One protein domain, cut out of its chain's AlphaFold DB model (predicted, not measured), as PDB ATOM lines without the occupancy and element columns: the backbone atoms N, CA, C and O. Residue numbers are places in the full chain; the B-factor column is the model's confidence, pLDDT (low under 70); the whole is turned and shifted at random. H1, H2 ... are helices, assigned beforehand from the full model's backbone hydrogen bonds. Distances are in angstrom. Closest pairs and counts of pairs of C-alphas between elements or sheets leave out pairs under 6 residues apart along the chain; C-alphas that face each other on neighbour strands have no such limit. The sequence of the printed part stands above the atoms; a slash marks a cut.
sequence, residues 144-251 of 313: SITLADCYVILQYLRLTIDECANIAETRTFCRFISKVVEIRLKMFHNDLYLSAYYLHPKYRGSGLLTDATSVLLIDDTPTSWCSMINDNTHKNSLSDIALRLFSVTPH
ATOM      1  N   SER A 144      19.052  58.874  87.475       76.38
ATOM      2  CA  SER A 144      20.456  59.090  87.104       76.38
ATOM      3  C   SER A 144      21.024  58.033  86.151       76.38
ATOM      4  O   SER A 144      22.224  58.024  85.897       76.38
ATOM      5  N   ILE A 145      20.193  57.115  85.654       84.19
ATOM      6  CA  ILE A 145      20.636  56.017  84.793       84.19
ATOM      7  C   ILE A 145      21.073  56.524  83.413       84.19
ATOM      8  O   ILE A 145      20.318  57.199  82.712       84.19
ATOM      9  N   THR A 146      22.273  56.133  82.990       85.56
ATOM     10  CA  THR A 146      22.788  56.408  81.646       85.56
ATOM     11  C   THR A 146      22.623  55.209  80.711       85.56
ATOM     12  O   THR A 146      22.405  54.067  81.129       85.56
ATOM     13  N   LEU A 147      22.793  55.440  79.405       86.38
ATOM     14  CA  LEU A 147      22.885  54.356  78.422       86.38
ATOM     15  C   LEU A 147      24.017  53.365  78.761       86.38
ATOM     16  O   LEU A 147      23.842  52.155  78.617       86.38
ATOM     17  N   ALA A 148      25.152  53.855  79.264       86.06
ATOM     18  CA  ALA A 148      26.277  53.014  79.672       86.06
ATOM     19  C   ALA A 148      25.892  52.058  80.810       86.06
ATOM     20  O   ALA A 148      26.193  50.864  80.752       86.06
ATOM     21  N   ASP A 149      25.170  52.563  81.812       85.25
ATOM     22  CA  ASP A 149      24.694  51.764  82.940       85.25
ATOM     23  C   ASP A 149      23.736  50.663  82.482       85.25
ATOM     24  O   ASP A 149      23.857  49.519  82.918       85.25
ATOM     25  N   CYS A 150      22.824  50.962  81.549       85.38
ATOM     26  CA  CYS A 150      21.937  49.947  80.976       85.38
ATOM     27  C   CYS A 150      22.714  48.790  80.341       85.38
ATOM     28  O   CYS A 150      22.354  47.628  80.549       85.38
ATOM     29  N   TYR A 151      23.784  49.087  79.599       85.06
ATOM     30  CA  TYR A 151      24.634  48.056  79.006       85.06
ATOM     31  C   TYR A 151      25.297  47.182  80.084       85.06
ATOM     32  O   TYR A 151      25.226  45.952  80.013       85.06
ATOM     33  N   VAL A 152      25.873  47.797  81.122       85.25
ATOM     34  CA  VAL A 152      26.523  47.080  82.235       85.25
ATOM     35  C   VAL A 152      25.528  46.212  83.010       85.25
ATOM     36  O   VAL A 152      25.819  45.052  83.295       85.25
ATOM     37  N   ILE A 153      24.328  46.722  83.299       86.88
ATOM     38  CA  ILE A 153      23.280  45.990  84.028       86.88
ATOM     39  C   ILE A 153      22.833  44.743  83.261       86.88
ATOM     40  O   ILE A 153      22.610  43.692  83.863       86.88
ATOM     41  N   LEU A 154      22.717  44.821  81.934       83.81
ATOM     42  CA  LEU A 154      22.351  43.665  81.113       83.81
ATOM     43  C   LEU A 154      23.439  42.590  81.117       83.81
ATOM     44  O   LEU A 154      23.119  41.401  81.166       83.81
ATOM     45  N   GLN A 155      24.712  42.992  81.116       84.00
ATOM     46  CA  GLN A 155      25.825  42.053  81.246       84.00
ATOM     47  C   GLN A 155      25.872  41.421  82.639       84.00
ATOM     48  O   GLN A 155      26.018  40.205  82.750       84.00
ATOM     49  N   TYR A 156      25.661  42.214  83.694       87.31
ATOM     50  CA  TYR A 156      25.495  41.711  85.058       87.31
ATOM     51  C   TYR A 156      24.374  40.664  85.132       87.31
ATOM     52  O   TYR A 156      24.603  39.553  85.606       87.31
ATOM     53  N   LEU A 157      23.192  40.970  84.586       88.62
ATOM     54  CA  LEU A 157      22.061  40.041  84.560       88.62
ATOM     55  C   LEU A 157      22.398  38.740  83.836       88.62
ATOM     56  O   LEU A 157      22.060  37.671  84.335       88.62
ATOM     57  N   ARG A 158      23.071  38.810  82.684       87.31
ATOM     58  CA  ARG A 158      23.498  37.613  81.953       87.31
ATOM     59  C   ARG A 158      24.368  36.714  82.833       87.31
ATOM     60  O   ARG A 158      24.038  35.546  83.010       87.31
ATOM     61  N   LEU A 159      25.421  37.276  83.427       87.62
ATOM     62  CA  LEU A 159      26.353  36.532  84.278       87.62
ATOM     63  C   LEU A 159      25.654  35.933  85.506       87.62
ATOM     64  O   LEU A 159      25.823  34.752  85.798       87.62
ATOM     65  N   THR A 160      24.817  36.716  86.193       88.19
ATOM     66  CA  THR A 160      24.110  36.245  87.393       88.19
ATOM     67  C   THR A 160      23.091  35.145  87.079       88.19
ATOM     68  O   THR A 160      22.933  34.201  87.857       88.19
ATOM     69  N   ILE A 161      22.384  35.234  85.949       88.88
ATOM     70  CA  ILE A 161      21.416  34.204  85.550       88.88
ATOM     71  C   ILE A 161      22.128  32.917  85.119       88.88
ATOM     72  O   ILE A 161      21.643  31.833  85.455       88.88
ATOM     73  N   ASP A 162      23.277  33.016  84.450       88.06
ATOM     74  CA  ASP A 162      24.099  31.855  84.095       88.06
ATOM     75  C   ASP A 162      24.608  31.128  85.354       88.06
ATOM     76  O   ASP A 162      24.504  29.903  85.444       88.06
ATOM     77  N   GLU A 163      25.040  31.863  86.385       88.38
ATOM     78  CA  GLU A 163      25.353  31.287  87.701       88.38
ATOM     79  C   GLU A 163      24.145  30.585  88.329       88.38
ATOM     80  O   GLU A 163      24.238  29.434  88.767       88.38
ATOM     81  N   CYS A 164      22.981  31.240  88.323       87.38
ATOM     82  CA  CYS A 164      21.749  30.655  88.841       87.38
ATOM     83  C   CYS A 164      21.303  29.420  88.042       87.38
ATOM     84  O   CYS A 164      20.556  28.598  88.569       87.38
ATOM     85  N   ALA A 165      21.707  29.269  86.779       88.88
ATOM     86  CA  ALA A 165      21.365  28.116  85.946       88.88
ATOM     87  C   ALA A 165      22.150  26.843  86.316       88.88
ATOM     88  O   ALA A 165      21.734  25.739  85.943       88.88
ATOM     89  N   ASN A 166      23.252  26.973  87.063       87.31
ATOM     90  CA  ASN A 166      24.044  25.833  87.529       87.31
ATOM     91  C   ASN A 166      23.294  24.993  88.577       87.31
ATOM     92  O   ASN A 166      23.468  23.772  88.627       87.31
ATOM     93  N   ILE A 167      22.401  25.619  89.345       87.25
ATOM     94  CA  ILE A 167      21.528  24.960  90.324       87.25
ATOM     95  C   ILE A 167      20.441  24.164  89.581       87.25
ATOM     96  O   ILE A 167      19.806  24.663  88.649       87.25
ATOM     97  N   ALA A 168      20.234  22.897  89.955       88.19
ATOM     98  CA  ALA A 168      19.344  21.985  89.230       88.19
ATOM     99  C   ALA A 168      17.877  22.447  89.269       88.19
ATOM    100  O   ALA A 168      17.188  22.411  88.249       88.19
ATOM    101  N   GLU A 169      17.440  22.938  90.425       87.50
ATOM    102  CA  GLU A 169      16.074  23.350  90.739       87.50
ATOM    103  C   GLU A 169      15.648  24.606  89.962       87.50
ATOM    104  O   GLU A 169      14.497  24.728  89.545       87.50
ATOM    105  N   THR A 170      16.573  25.532  89.706       88.19
ATOM    106  CA  THR A 170      16.304  26.800  89.003       88.19
ATOM    107  C   THR A 170      16.614  26.733  87.512       88.19
ATOM    108  O   THR A 170      16.141  27.577  86.750       88.19
ATOM    109  N   ARG A 171      17.355  25.718  87.052       89.62
ATOM    110  CA  ARG A 171      17.877  25.604  85.680       89.62
ATOM    111  C   ARG A 171      16.849  25.868  84.585       89.62
ATOM    112  O   ARG A 171      17.124  26.610  83.646       89.62
ATOM    113  N   THR A 172      15.675  25.245  84.662       89.06
ATOM    114  CA  THR A 172      14.641  25.387  83.619       89.06
ATOM    115  C   THR A 172      14.106  26.814  83.550       89.06
ATOM    116  O   THR A 172      13.930  27.347  82.455       89.06
ATOM    117  N   PHE A 173      13.908  27.447  84.706       87.06
ATOM    118  CA  PHE A 173      13.469  28.833  84.791       87.06
ATOM    119  C   PHE A 173      14.569  29.800  84.331       87.06
ATOM    120  O   PHE A 173      14.307  30.671  83.504       87.06
ATOM    121  N   CYS A 174      15.817  29.580  84.752       90.12
ATOM    122  CA  CYS A 174      16.959  30.374  84.302       90.12
ATOM    123  C   CYS A 174      17.143  30.296  82.786       90.12
ATOM    124  O   CYS A 174      17.312  31.332  82.167       90.12
ATOM    125  N   ARG A 175      16.986  29.127  82.145       89.12
ATOM    126  CA  ARG A 175      17.036  29.030  80.670       89.12
ATOM    127  C   ARG A 175      15.991  29.903  79.974       89.12
ATOM    128  O   ARG A 175      16.264  30.434  78.900       89.12
ATOM    129  N   PHE A 176      14.786  30.012  80.536       88.62
ATOM    130  CA  PHE A 176      13.766  30.913  79.998       88.62
ATOM    131  C   PHE A 176      14.211  32.373  80.134       88.62
ATOM    132  O   PHE A 176      14.139  33.125  79.164       88.62
ATOM    133  N   ILE A 177      14.735  32.749  81.303       86.88
ATOM    134  CA  ILE A 177      15.232  34.103  81.554       86.88
ATOM    135  C   ILE A 177      16.436  34.429  80.666       86.88
ATOM    136  O   ILE A 177      16.428  35.487  80.045       86.88
ATOM    137  N   SER A 178      17.418  33.533  80.521       87.94
ATOM    138  CA  SER A 178      18.594  33.728  79.662       87.94
ATOM    139  C   SER A 178      18.182  34.060  78.231       87.94
ATOM    140  O   SER A 178      18.702  35.012  77.662       87.94
ATOM    141  N   LYS A 179      17.176  33.373  77.671       87.50
ATOM    142  CA  LYS A 179      16.650  33.699  76.333       87.50
ATOM    143  C   LYS A 179      16.110  35.126  76.255       87.50
ATOM    144  O   LYS A 179      16.360  35.825  75.276       87.50
ATOM    145  N   VAL A 180      15.369  35.569  77.270       85.56
ATOM    146  CA  VAL A 180      14.843  36.941  77.326       85.56
ATOM    147  C   VAL A 180      15.985  37.949  77.465       85.56
ATOM    148  O   VAL A 180      15.999  38.943  76.739       85.56
ATOM    149  N   VAL A 181      16.953  37.685  78.347       85.00
ATOM    150  CA  VAL A 181      18.133  38.538  78.551       85.00
ATOM    151  C   VAL A 181      18.945  38.644  77.265       85.00
ATOM    152  O   VAL A 181      19.281  39.753  76.880       85.00
ATOM    153  N   GLU A 182      19.186  37.549  76.547       85.50
ATOM    154  CA  GLU A 182      19.899  37.555  75.263       85.50
ATOM    155  C   GLU A 182      19.177  38.370  74.188       85.50
ATOM    156  O   GLU A 182      19.815  39.152  73.481       85.50
ATOM    157  N   ILE A 183      17.852  38.214  74.059       85.50
ATOM    158  CA  ILE A 183      17.051  39.014  73.121       85.50
ATOM    159  C   ILE A 183      17.218  40.497  73.438       85.50
ATOM    160  O   ILE A 183      17.479  41.290  72.537       85.50
ATOM    161  N   ARG A 184      17.103  40.872  74.718       82.12
ATOM    162  CA  ARG A 184      17.298  42.260  75.138       82.12
ATOM    163  C   ARG A 184      18.722  42.706  74.853       82.12
ATOM    164  O   ARG A 184      18.897  43.711  74.184       82.12
ATOM    165  N   LEU A 185      19.724  41.934  75.253       80.62
ATOM    166  CA  LEU A 185      21.131  42.267  75.074       80.62
ATOM    167  C   LEU A 185      21.478  42.550  73.611       80.62
ATOM    168  O   LEU A 185      22.187  43.511  73.347       80.62
ATOM    169  N   LYS A 186      20.908  41.802  72.658       83.94
ATOM    170  CA  LYS A 186      21.057  42.081  71.219       83.94
ATOM    171  C   LYS A 186      20.477  43.434  70.799       83.94
ATOM    172  O   LYS A 186      21.073  44.094  69.962       83.94
ATOM    173  N   MET A 187      19.357  43.869  71.382       79.44
ATOM    174  CA  MET A 187      18.790  45.203  71.114       79.44
ATOM    175  C   MET A 187      19.689  46.331  71.636       79.44
ATOM    176  O   MET A 187      19.731  47.406  71.044       79.44
ATOM    177  N   PHE A 188      20.392  46.083  72.743       76.25
ATOM    178  CA  PHE A 188      21.307  47.037  73.376       76.25
ATOM    179  C   PHE A 188      22.744  46.931  72.851       76.25
ATOM    180  O   PHE A 188      23.582  47.763  73.181       76.25
ATOM    181  N   HIS A 189      23.047  45.932  72.020       76.25
ATOM    182  CA  HIS A 189      24.339  45.780  71.363       76.25
ATOM    183  C   HIS A 189      24.384  46.614  70.078       76.25
ATOM    184  O   HIS A 189      24.518  46.087  68.977       76.25
ATOM    185  N   ASN A 190      24.211  47.927  70.232       82.75
ATOM    186  CA  ASN A 190      24.341  48.893  69.151       82.75
ATOM    187  C   ASN A 190      25.414  49.935  69.488       82.75
ATOM    188  O   ASN A 190      25.817  50.095  70.646       82.75
ATOM    189  N   ASP A 191      25.838  50.674  68.468       85.81
ATOM    190  CA  ASP A 191      26.927  51.641  68.591       85.81
ATOM    191  C   ASP A 191      26.629  52.747  69.607       85.81
ATOM    192  O   ASP A 191      27.553  53.260  70.228       85.81
ATOM    193  N   LEU A 192      25.357  53.089  69.838       86.56
ATOM    194  CA  LEU A 192      24.961  54.130  70.786       86.56
ATOM    195  C   LEU A 192      25.264  53.720  72.237       86.56
ATOM    196  O   LEU A 192      25.939  54.452  72.961       86.56
ATOM    197  N   TYR A 193      24.800  52.540  72.654       85.56
ATOM    198  CA  TYR A 193      25.043  52.011  74.001       85.56
ATOM    199  C   TYR A 193      26.521  51.675  74.218       85.56
ATOM    200  O   TYR A 193      27.069  51.961  75.284       85.56
ATOM    201  N   LEU A 194      27.184  51.117  73.198       84.94
ATOM    202  CA  LEU A 194      28.615  50.818  73.254       84.94
ATOM    203  C   LEU A 194      29.451  52.099  73.358       84.94
ATOM    204  O   LEU A 194      30.343  52.170  74.199       84.94
ATOM    205  N   SER A 195      29.135  53.133  72.574       86.81
ATOM    206  CA  SER A 195      29.812  54.433  72.663       86.81
ATOM    207  C   SER A 195      29.613  55.070  74.032       86.81
ATOM    208  O   SER A 195      30.572  55.576  74.610       86.81
ATOM    209  N   ALA A 196      28.400  54.990  74.590       87.56
ATOM    210  CA  ALA A 196      28.118  55.501  75.927       87.56
ATOM    211  C   ALA A 196      28.992  54.794  76.956       87.56
ATOM    212  O   ALA A 196      29.650  55.450  77.753       87.56
ATOM    213  N   TYR A 197      29.054  53.465  76.887       85.62
ATOM    214  CA  TYR A 197      29.900  52.656  77.750       85.62
ATOM    215  C   TYR A 197      31.388  53.022  77.639       85.62
ATOM    216  O   TYR A 197      32.019  53.297  78.656       85.62
ATOM    217  N   TYR A 198      31.945  53.084  76.426       83.44
ATOM    218  CA  TYR A 198      33.369  53.378  76.219       83.44
ATOM    219  C   TYR A 198      33.778  54.792  76.646       83.44
ATOM    220  O   TYR A 198      34.920  55.001  77.064       83.44
ATOM    221  N   LEU A 199      32.868  55.761  76.528       83.06
ATOM    222  CA  LEU A 199      33.107  57.144  76.936       83.06
ATOM    223  C   LEU A 199      32.875  57.368  78.433       83.06
ATOM    224  O   LEU A 199      33.309  58.391  78.961       83.06
ATOM    225  N   HIS A 200      32.198  56.445  79.120       79.81
ATOM    226  CA  HIS A 200      31.815  56.627  80.511       79.81
ATOM    227  C   HIS A 200      33.036  56.531  81.442       79.81
ATOM    228  O   HIS A 200      33.676  55.476  81.514       79.81
ATOM    229  N   PRO A 201      33.349  57.579  82.223       73.81
ATOM    230  CA  PRO A 201      34.575  57.639  83.020       73.81
ATOM    231  C   PRO A 201      34.663  56.530  84.071       73.81
ATOM    232  O   PRO A 201      35.710  55.909  84.207       73.81
ATOM    233  N   LYS A 202      33.538  56.195  84.718       73.50
ATOM    234  CA  LYS A 202      33.428  55.082  85.683       73.50
ATOM    235  C   LYS A 202      33.855  53.721  85.121       73.50
ATOM    236  O   LYS A 202      34.264  52.847  85.878       73.50
ATOM    237  N   TYR A 203      33.722  53.522  83.808       74.81
ATOM    238  CA  TYR A 203      34.006  52.250  83.138       74.81
ATOM    239  C   TYR A 203      35.311  52.286  82.332       74.81
ATOM    240  O   TYR A 203      35.706  51.283  81.735       74.81
ATOM    241  N   ARG A 204      36.002  53.431  82.308       67.88
ATOM    242  CA  ARG A 204      37.241  53.616  81.561       67.88
ATOM    243  C   ARG A 204      38.438  53.237  82.439       67.88
ATOM    244  O   ARG A 204      38.715  53.888  83.434       67.88
ATOM    245  N   GLY A 205      39.186  52.205  82.041       54.53
ATOM    246  CA  GLY A 205      40.452  51.803  82.683       54.53
ATOM    247  C   GLY A 205      40.350  50.626  83.663       54.53
ATOM    248  O   GLY A 205      41.331  49.914  83.858       54.53
ATOM    249  N   SER A 206      39.162  50.342  84.188       52.50
ATOM    250  CA  SER A 206      38.817  49.102  84.887       52.50
ATOM    251  C   SER A 206      38.021  48.230  83.920       52.50
ATOM    252  O   SER A 206      36.828  48.426  83.705       52.50
ATOM    253  N   GLY A 207      38.707  47.300  83.251       48.28
ATOM    254  CA  GLY A 207      38.064  46.370  82.325       48.28
ATOM    255  C   GLY A 207      36.880  45.632  82.965       48.28
ATOM    256  O   GLY A 207      36.775  45.531  84.185       48.28
ATOM    257  N   LEU A 208      36.027  45.055  82.115       47.38
ATOM    258  CA  LEU A 208      34.814  44.263  82.403       47.38
ATOM    259  C   LEU A 208      35.019  43.034  83.337       47.38
ATOM    260  O   LEU A 208      34.159  42.161  83.400       47.38
ATOM    261  N   LEU A 209      36.175  42.921  83.999       43.81
ATOM    262  CA  LEU A 209      36.737  41.725  84.628       43.81
ATOM    263  C   LEU A 209      36.924  41.821  86.149       43.81
ATOM    264  O   LEU A 209      37.192  40.800  86.775       43.81
ATOM    265  N   THR A 210      36.775  42.990  86.770       41.09
ATOM    266  CA  THR A 210      36.745  43.085  88.237       41.09
ATOM    267  C   THR A 210      35.300  43.116  88.699       41.09
ATOM    268  O   THR A 210      34.673  44.166  88.661       41.09
ATOM    269  N   ASP A 211      34.790  41.932  89.046       47.53
ATOM    270  CA  ASP A 211      33.583  41.664  89.838       47.53
ATOM    271  C   ASP A 211      32.455  42.692  89.616       47.53
ATOM    272  O   ASP A 211      32.440  43.758  90.230       47.53
ATOM    273  N   ALA A 212      31.519  42.409  88.700       46.12
ATOM    274  CA  ALA A 212      30.478  43.344  88.238       46.12
ATOM    275  C   ALA A 212      29.646  43.999  89.370       46.12
ATOM    276  O   ALA A 212      29.024  45.041  89.176       46.12
ATOM    277  N   THR A 213      29.666  43.411  90.564       45.25
ATOM    278  CA  THR A 213      29.130  43.936  91.827       45.25
ATOM    279  C   THR A 213      29.878  45.165  92.358       45.25
ATOM    280  O   THR A 213      29.247  46.076  92.887       45.25
ATOM    281  N   SER A 214      31.201  45.224  92.201       45.41
ATOM    282  CA  SER A 214      32.061  46.328  92.658       45.41
ATOM    283  C   SER A 214      31.932  47.580  91.786       45.41
ATOM    284  O   SER A 214      31.949  48.704  92.287       45.41
ATOM    285  N   VAL A 215      31.701  47.387  90.486       49.75
ATOM    286  CA  VAL A 215      31.544  48.464  89.504       49.75
ATOM    287  C   VAL A 215      30.266  49.277  89.751       49.75
ATOM    288  O   VAL A 215      30.238  50.472  89.479       49.75
ATOM    289  N   LEU A 216      29.218  48.688  90.331       52.16
ATOM    290  CA  LEU A 216      27.956  49.389  90.601       52.16
ATOM    291  C   LEU A 216      28.016  50.362  91.798       52.16
ATOM    292  O   LEU A 216      27.097  51.163  91.943       52.16
ATOM    293  N   LEU A 217      29.082  50.349  92.611       45.44
ATOM    294  CA  LEU A 217      29.167  51.085  93.886       45.44
ATOM    295  C   LEU A 217      29.970  52.401  93.846       45.44
ATOM    296  O   LEU A 217      30.062  53.075  94.867       45.44
ATOM    297  N   ILE A 218      30.548  52.778  92.702       49.81
ATOM    298  CA  ILE A 218      31.331  54.020  92.563       49.81
ATOM    299  C   ILE A 218      30.409  55.155  92.083       49.81
ATOM    300  O   ILE A 218      29.787  55.029  91.025       49.81
ATOM    301  N   ASP A 219      30.306  56.230  92.866       50.09
ATOM    302  CA  ASP A 219      29.401  57.377  92.661       50.09
ATOM    303  C   ASP A 219      30.085  58.556  91.944       50.09
ATOM    304  O   ASP A 219      29.966  59.712  92.340       50.09
ATOM    305  N   ASP A 220      30.843  58.270  90.884       54.44
ATOM    306  CA  ASP A 220      31.412  59.329  90.049       54.44
ATOM    307  C   ASP A 220      30.418  59.690  88.942       54.44
ATOM    308  O   ASP A 220      30.165  58.912  88.015       54.44
ATOM    309  N   THR A 221      29.836  60.887  89.046       59.12
ATOM    310  CA  THR A 221      28.898  61.408  88.048       59.12
ATOM    311  C   THR A 221      29.633  61.712  86.735       59.12
ATOM    312  O   THR A 221      30.602  62.476  86.736       59.12
ATOM    313  N   PRO A 222      29.182  61.184  85.582       59.62
ATOM    314  CA  PRO A 222      29.848  61.397  84.290       59.62
ATOM    315  C   PRO A 222      29.969  62.867  83.882       59.62
ATOM    316  O   PRO A 222      30.900  63.249  83.177       59.62
ATOM    317  N   THR A 223      29.035  63.693  84.356       58.09
ATOM    318  CA  THR A 223      28.985  65.136  84.125       58.09
ATOM    319  C   THR A 223      30.163  65.863  84.770       58.09
ATOM    320  O   THR A 223      30.796  66.678  84.106       58.09
ATOM    321  N   SER A 224      30.517  65.522  86.013       58.91
ATOM    322  CA  SER A 224      31.631  66.154  86.736       58.91
ATOM    323  C   SER A 224      32.974  65.967  86.017       58.91
ATOM    324  O   SER A 224      33.747  66.912  85.861       58.91
ATOM    325  N   TRP A 225      33.216  64.768  85.485       62.53
ATOM    326  CA  TRP A 225      34.441  64.437  84.760       62.53
ATOM    327  C   TRP A 225      34.500  65.078  83.370       62.53
ATOM    328  O   TRP A 225      35.539  65.611  82.979       62.53
ATOM    329  N   CYS A 226      33.393  65.064  82.618       57.75
ATOM    330  CA  CYS A 226      33.342  65.708  81.304       57.75
ATOM    331  C   CYS A 226      33.549  67.226  81.400       57.75
ATOM    332  O   CYS A 226      34.248  67.787  80.556       57.75
ATOM    333  N   SER A 227      33.015  67.872  82.442       57.38
ATOM    334  CA  SER A 227      33.254  69.292  82.717       57.38
ATOM    335  C   SER A 227      34.705  69.578  83.114       57.38
ATOM    336  O   SER A 227      35.244  70.604  82.717       57.38
ATOM    337  N   MET A 228      35.374  68.653  83.814       53.81
ATOM    338  CA  MET A 228      36.792  68.780  84.185       53.81
ATOM    339  C   MET A 228      37.748  68.705  82.978       53.81
ATOM    340  O   MET A 228      38.850  69.235  83.041       53.81
ATOM    341  N   ILE A 229      37.346  68.048  81.882       54.69
ATOM    342  CA  ILE A 229      38.159  67.910  80.655       54.69
ATOM    343  C   ILE A 229      37.919  69.050  79.656       54.69
ATOM    344  O   ILE A 229      38.734  69.260  78.755       54.69
ATOM    345  N   ASN A 230      36.834  69.813  79.809       55.75
ATOM    346  CA  ASN A 230      36.639  71.065  79.084       55.75
ATOM    347  C   ASN A 230      37.531  72.159  79.698       55.75
ATOM    348  O   ASN A 230      37.049  73.103  80.320       55.75
ATOM    349  N   ASP A 231      38.848  72.061  79.502       54.50
ATOM    350  CA  ASP A 231      39.704  73.237  79.620       54.50
ATOM    351  C   ASP A 231      39.188  74.276  78.611       54.50
ATOM    352  O   ASP A 231      39.064  73.993  77.417       54.50
ATOM    353  N   ASN A 232      38.863  75.480  79.099       53.28
ATOM    354  CA  ASN A 232      38.235  76.603  78.376       53.28
ATOM    355  C   ASN A 232      39.019  77.127  77.148       53.28
ATOM    356  O   ASN A 232      38.749  78.215  76.641       53.28
ATOM    357  N   THR A 233      40.016  76.389  76.674       54.84
ATOM    358  CA  THR A 233      40.932  76.754  75.596       54.84
ATOM    359  C   THR A 233      40.574  76.097  74.262       54.84
ATOM    360  O   THR A 233      40.834  76.707  73.226       54.84
ATOM    361  N   HIS A 234      39.903  74.935  74.239       53.78
ATOM    362  CA  HIS A 234      39.424  74.307  72.999       53.78
ATOM    363  C   HIS A 234      38.111  73.540  73.199       53.78
ATOM    364  O   HIS A 234      38.010  72.662  74.048       53.78
ATOM    365  N   LYS A 235      37.110  73.824  72.354       57.66
ATOM    366  CA  LYS A 235      35.831  73.101  72.325       57.66
ATOM    367  C   LYS A 235      36.073  71.634  71.956       57.66
ATOM    368  O   LYS A 235      36.277  71.310  70.783       57.66
ATOM    369  N   ASN A 236      36.085  70.749  72.945       67.50
ATOM    370  CA  ASN A 236      36.332  69.335  72.721       67.50
ATOM    371  C   ASN A 236      35.042  68.669  72.220       67.50
ATOM    372  O   ASN A 236      34.129  68.371  72.979       67.50
ATOM    373  N   SER A 237      34.947  68.426  70.911       77.62
ATOM    374  CA  SER A 237      33.738  67.831  70.318       77.62
ATOM    375  C   SER A 237      33.389  66.461  70.918       77.62
ATOM    376  O   SER A 237      32.229  66.061  70.895       77.62
ATOM    377  N   LEU A 238      34.366  65.749  71.492       77.94
ATOM    378  CA  LEU A 238      34.145  64.464  72.149       77.94
ATOM    379  C   LEU A 238      33.452  64.608  73.512       77.94
ATOM    380  O   LEU A 238      32.594  63.787  73.829       77.94
ATOM    381  N   SER A 239      33.794  65.633  74.305       75.44
ATOM    382  CA  SER A 239      33.130  65.884  75.594       75.44
ATOM    383  C   SER A 239      31.679  66.317  75.373       75.44
ATOM    384  O   SER A 239      30.789  65.795  76.041       75.44
ATOM    385  N   ASP A 240      31.419  67.156  74.366       78.25
ATOM    386  CA  ASP A 240      30.061  67.556  73.968       78.25
ATOM    387  C   ASP A 240      29.204  66.346  73.554       78.25
ATOM    388  O   ASP A 240      28.037  66.234  73.943       78.25
ATOM    389  N   ILE A 241      29.772  65.413  72.778       82.88
ATOM    390  CA  ILE A 241      29.089  64.170  72.390       82.88
ATOM    391  C   ILE A 241      28.835  63.287  73.616       82.88
ATOM    392  O   ILE A 241      27.724  62.785  73.774       82.88
ATOM    393  N   ALA A 242      29.824  63.122  74.499       81.12
ATOM    394  CA  ALA A 242      29.686  62.315  75.708       81.12
ATOM    395  C   ALA A 242      28.588  62.864  76.637       81.12
ATOM    396  O   ALA A 242      27.709  62.114  77.057       81.12
ATOM    397  N   LEU A 243      28.563  64.180  76.878       80.38
ATOM    398  CA  LEU A 243      27.532  64.842  77.686       80.38
ATOM    399  C   LEU A 243      26.128  64.647  77.104       80.38
ATOM    400  O   LEU A 243      25.193  64.299  77.831       80.38
ATOM    401  N   ARG A 244      25.973  64.812  75.785       83.31
ATOM    402  CA  ARG A 244      24.695  64.557  75.100       83.31
ATOM    403  C   ARG A 244      24.266  63.101  75.234       83.31
ATOM    404  O   ARG A 244      23.089  62.835  75.450       83.31
ATOM    405  N   LEU A 245      25.212  62.173  75.139       85.25
ATOM    406  CA  LEU A 245      24.956  60.742  75.227       85.25
ATOM    407  C   LEU A 245      24.547  60.305  76.643       85.25
ATOM    408  O   LEU A 245      23.634  59.495  76.786       85.25
ATOM    409  N   PHE A 246      25.155  60.877  77.688       81.94
ATOM    410  CA  PHE A 246      24.777  60.618  79.086       81.94
ATOM    411  C   PHE A 246      23.458  61.277  79.493       81.94
ATOM    412  O   PHE A 246      22.803  60.801  80.414       81.94
ATOM    413  N   SER A 247      23.037  62.328  78.785       80.19
ATOM    414  CA  SER A 247      21.751  62.997  79.021       80.19
ATOM    415  C   SER A 247      20.548  62.210  78.479       80.19
ATOM    416  O   SER A 247      19.402  62.558  78.769       80.19
ATOM    417  N   VAL A 248      20.770  61.160  77.681       82.19
ATOM    418  CA  VAL A 248      19.686  60.323  77.152       82.19
ATOM    419  C   VAL A 248      19.126  59.438  78.260       82.19
ATOM    420  O   VAL A 248      19.793  58.516  78.726       82.19
ATOM    421  N   THR A 249      17.864  59.659  78.629       73.88
ATOM    422  CA  THR A 249      17.149  58.773  79.553       73.88
ATOM    423  C   THR A 249      16.718  57.487  78.829       73.88
ATOM    424  O   THR A 249      15.900  57.549  77.909       73.88
ATOM    425  N   PRO A 250      17.198  56.300  79.238       73.44
ATOM    426  CA  PRO A 250      16.926  55.032  78.555       73.44
ATOM    427  C   PRO A 250      15.517  54.467  78.803       73.44
ATOM    428  O   PRO A 250      15.189  53.393  78.299       73.44
ATOM    429  N   HIS A 251      14.678  55.149  79.589       71.19
ATOM    430  CA  HIS A 251      13.366  54.658  79.999       71.19
ATOM    431  C   HIS A 251      12.262  55.718  79.905       71.19
ATOM    432  O   HIS A 251      12.474  56.905  80.146       71.19
TER     433      HIS A 251
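This is residues 144 to 251 of the 313 residues of the protein "Hypothetical protein" of Rotaria magnacalcarata (UniProt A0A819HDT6). A long helical hairpin, H1 and H2, makes one end of a rod and a shorter hairpin, H5 and H6, the other; H3 packs crosswise between them, on H1 and H6. The printed part has 108 residues, with six named helices in order H1 to H6 and no named strand; its class is all helix, and it is loose, with a radius of gyration of the C-alphas of 16.5 A and spans of 60 by 25 by 20 A.

H1, residues 147 to 165, runs 27.3 A from C-alpha 147 at (22.885, 54.356, 78.422). H2, residues 171 to 188, spans 25.0 A. H3 is residues 191 to 199, H4 212 to 215, H5 222 to 229 and H6 237 to 246, ending at C-alpha 246 at (24.777, 60.618, 79.086).

Hairpin H1 and H2 touch at a shallow tilt of 19 degrees, opposite ways; closest C-alphas Ala 165 and Arg 171, 4.3 A. H1, with residues 147 to 152 alone, touches H3, about perpendicular at 83 degrees; closest C-alphas Ala 148 and Tyr 197, 4.1 A. H3 touches H6; closest C-alphas Ala 196 and Leu 245, 6.2 A. Hairpin H5 and H6 touch; closest C-alphas Cys 226 and Ser 239, 5.7 A. H4 is close but not clearly touching H1; closest C-alphas Tyr 156 and Ala 212, 6.1 A. Every O i to N i+4 pair is within hydrogen-bond range in H1, H2, H3, H5 and H6; H4 is too short for one.

The farthest C-alphas, Glu 169 and Thr 233, are 60.8 A apart. The printed part has no cut. The link from H3 to H4 is long. Residues 204 to 236 have pLDDT under 70.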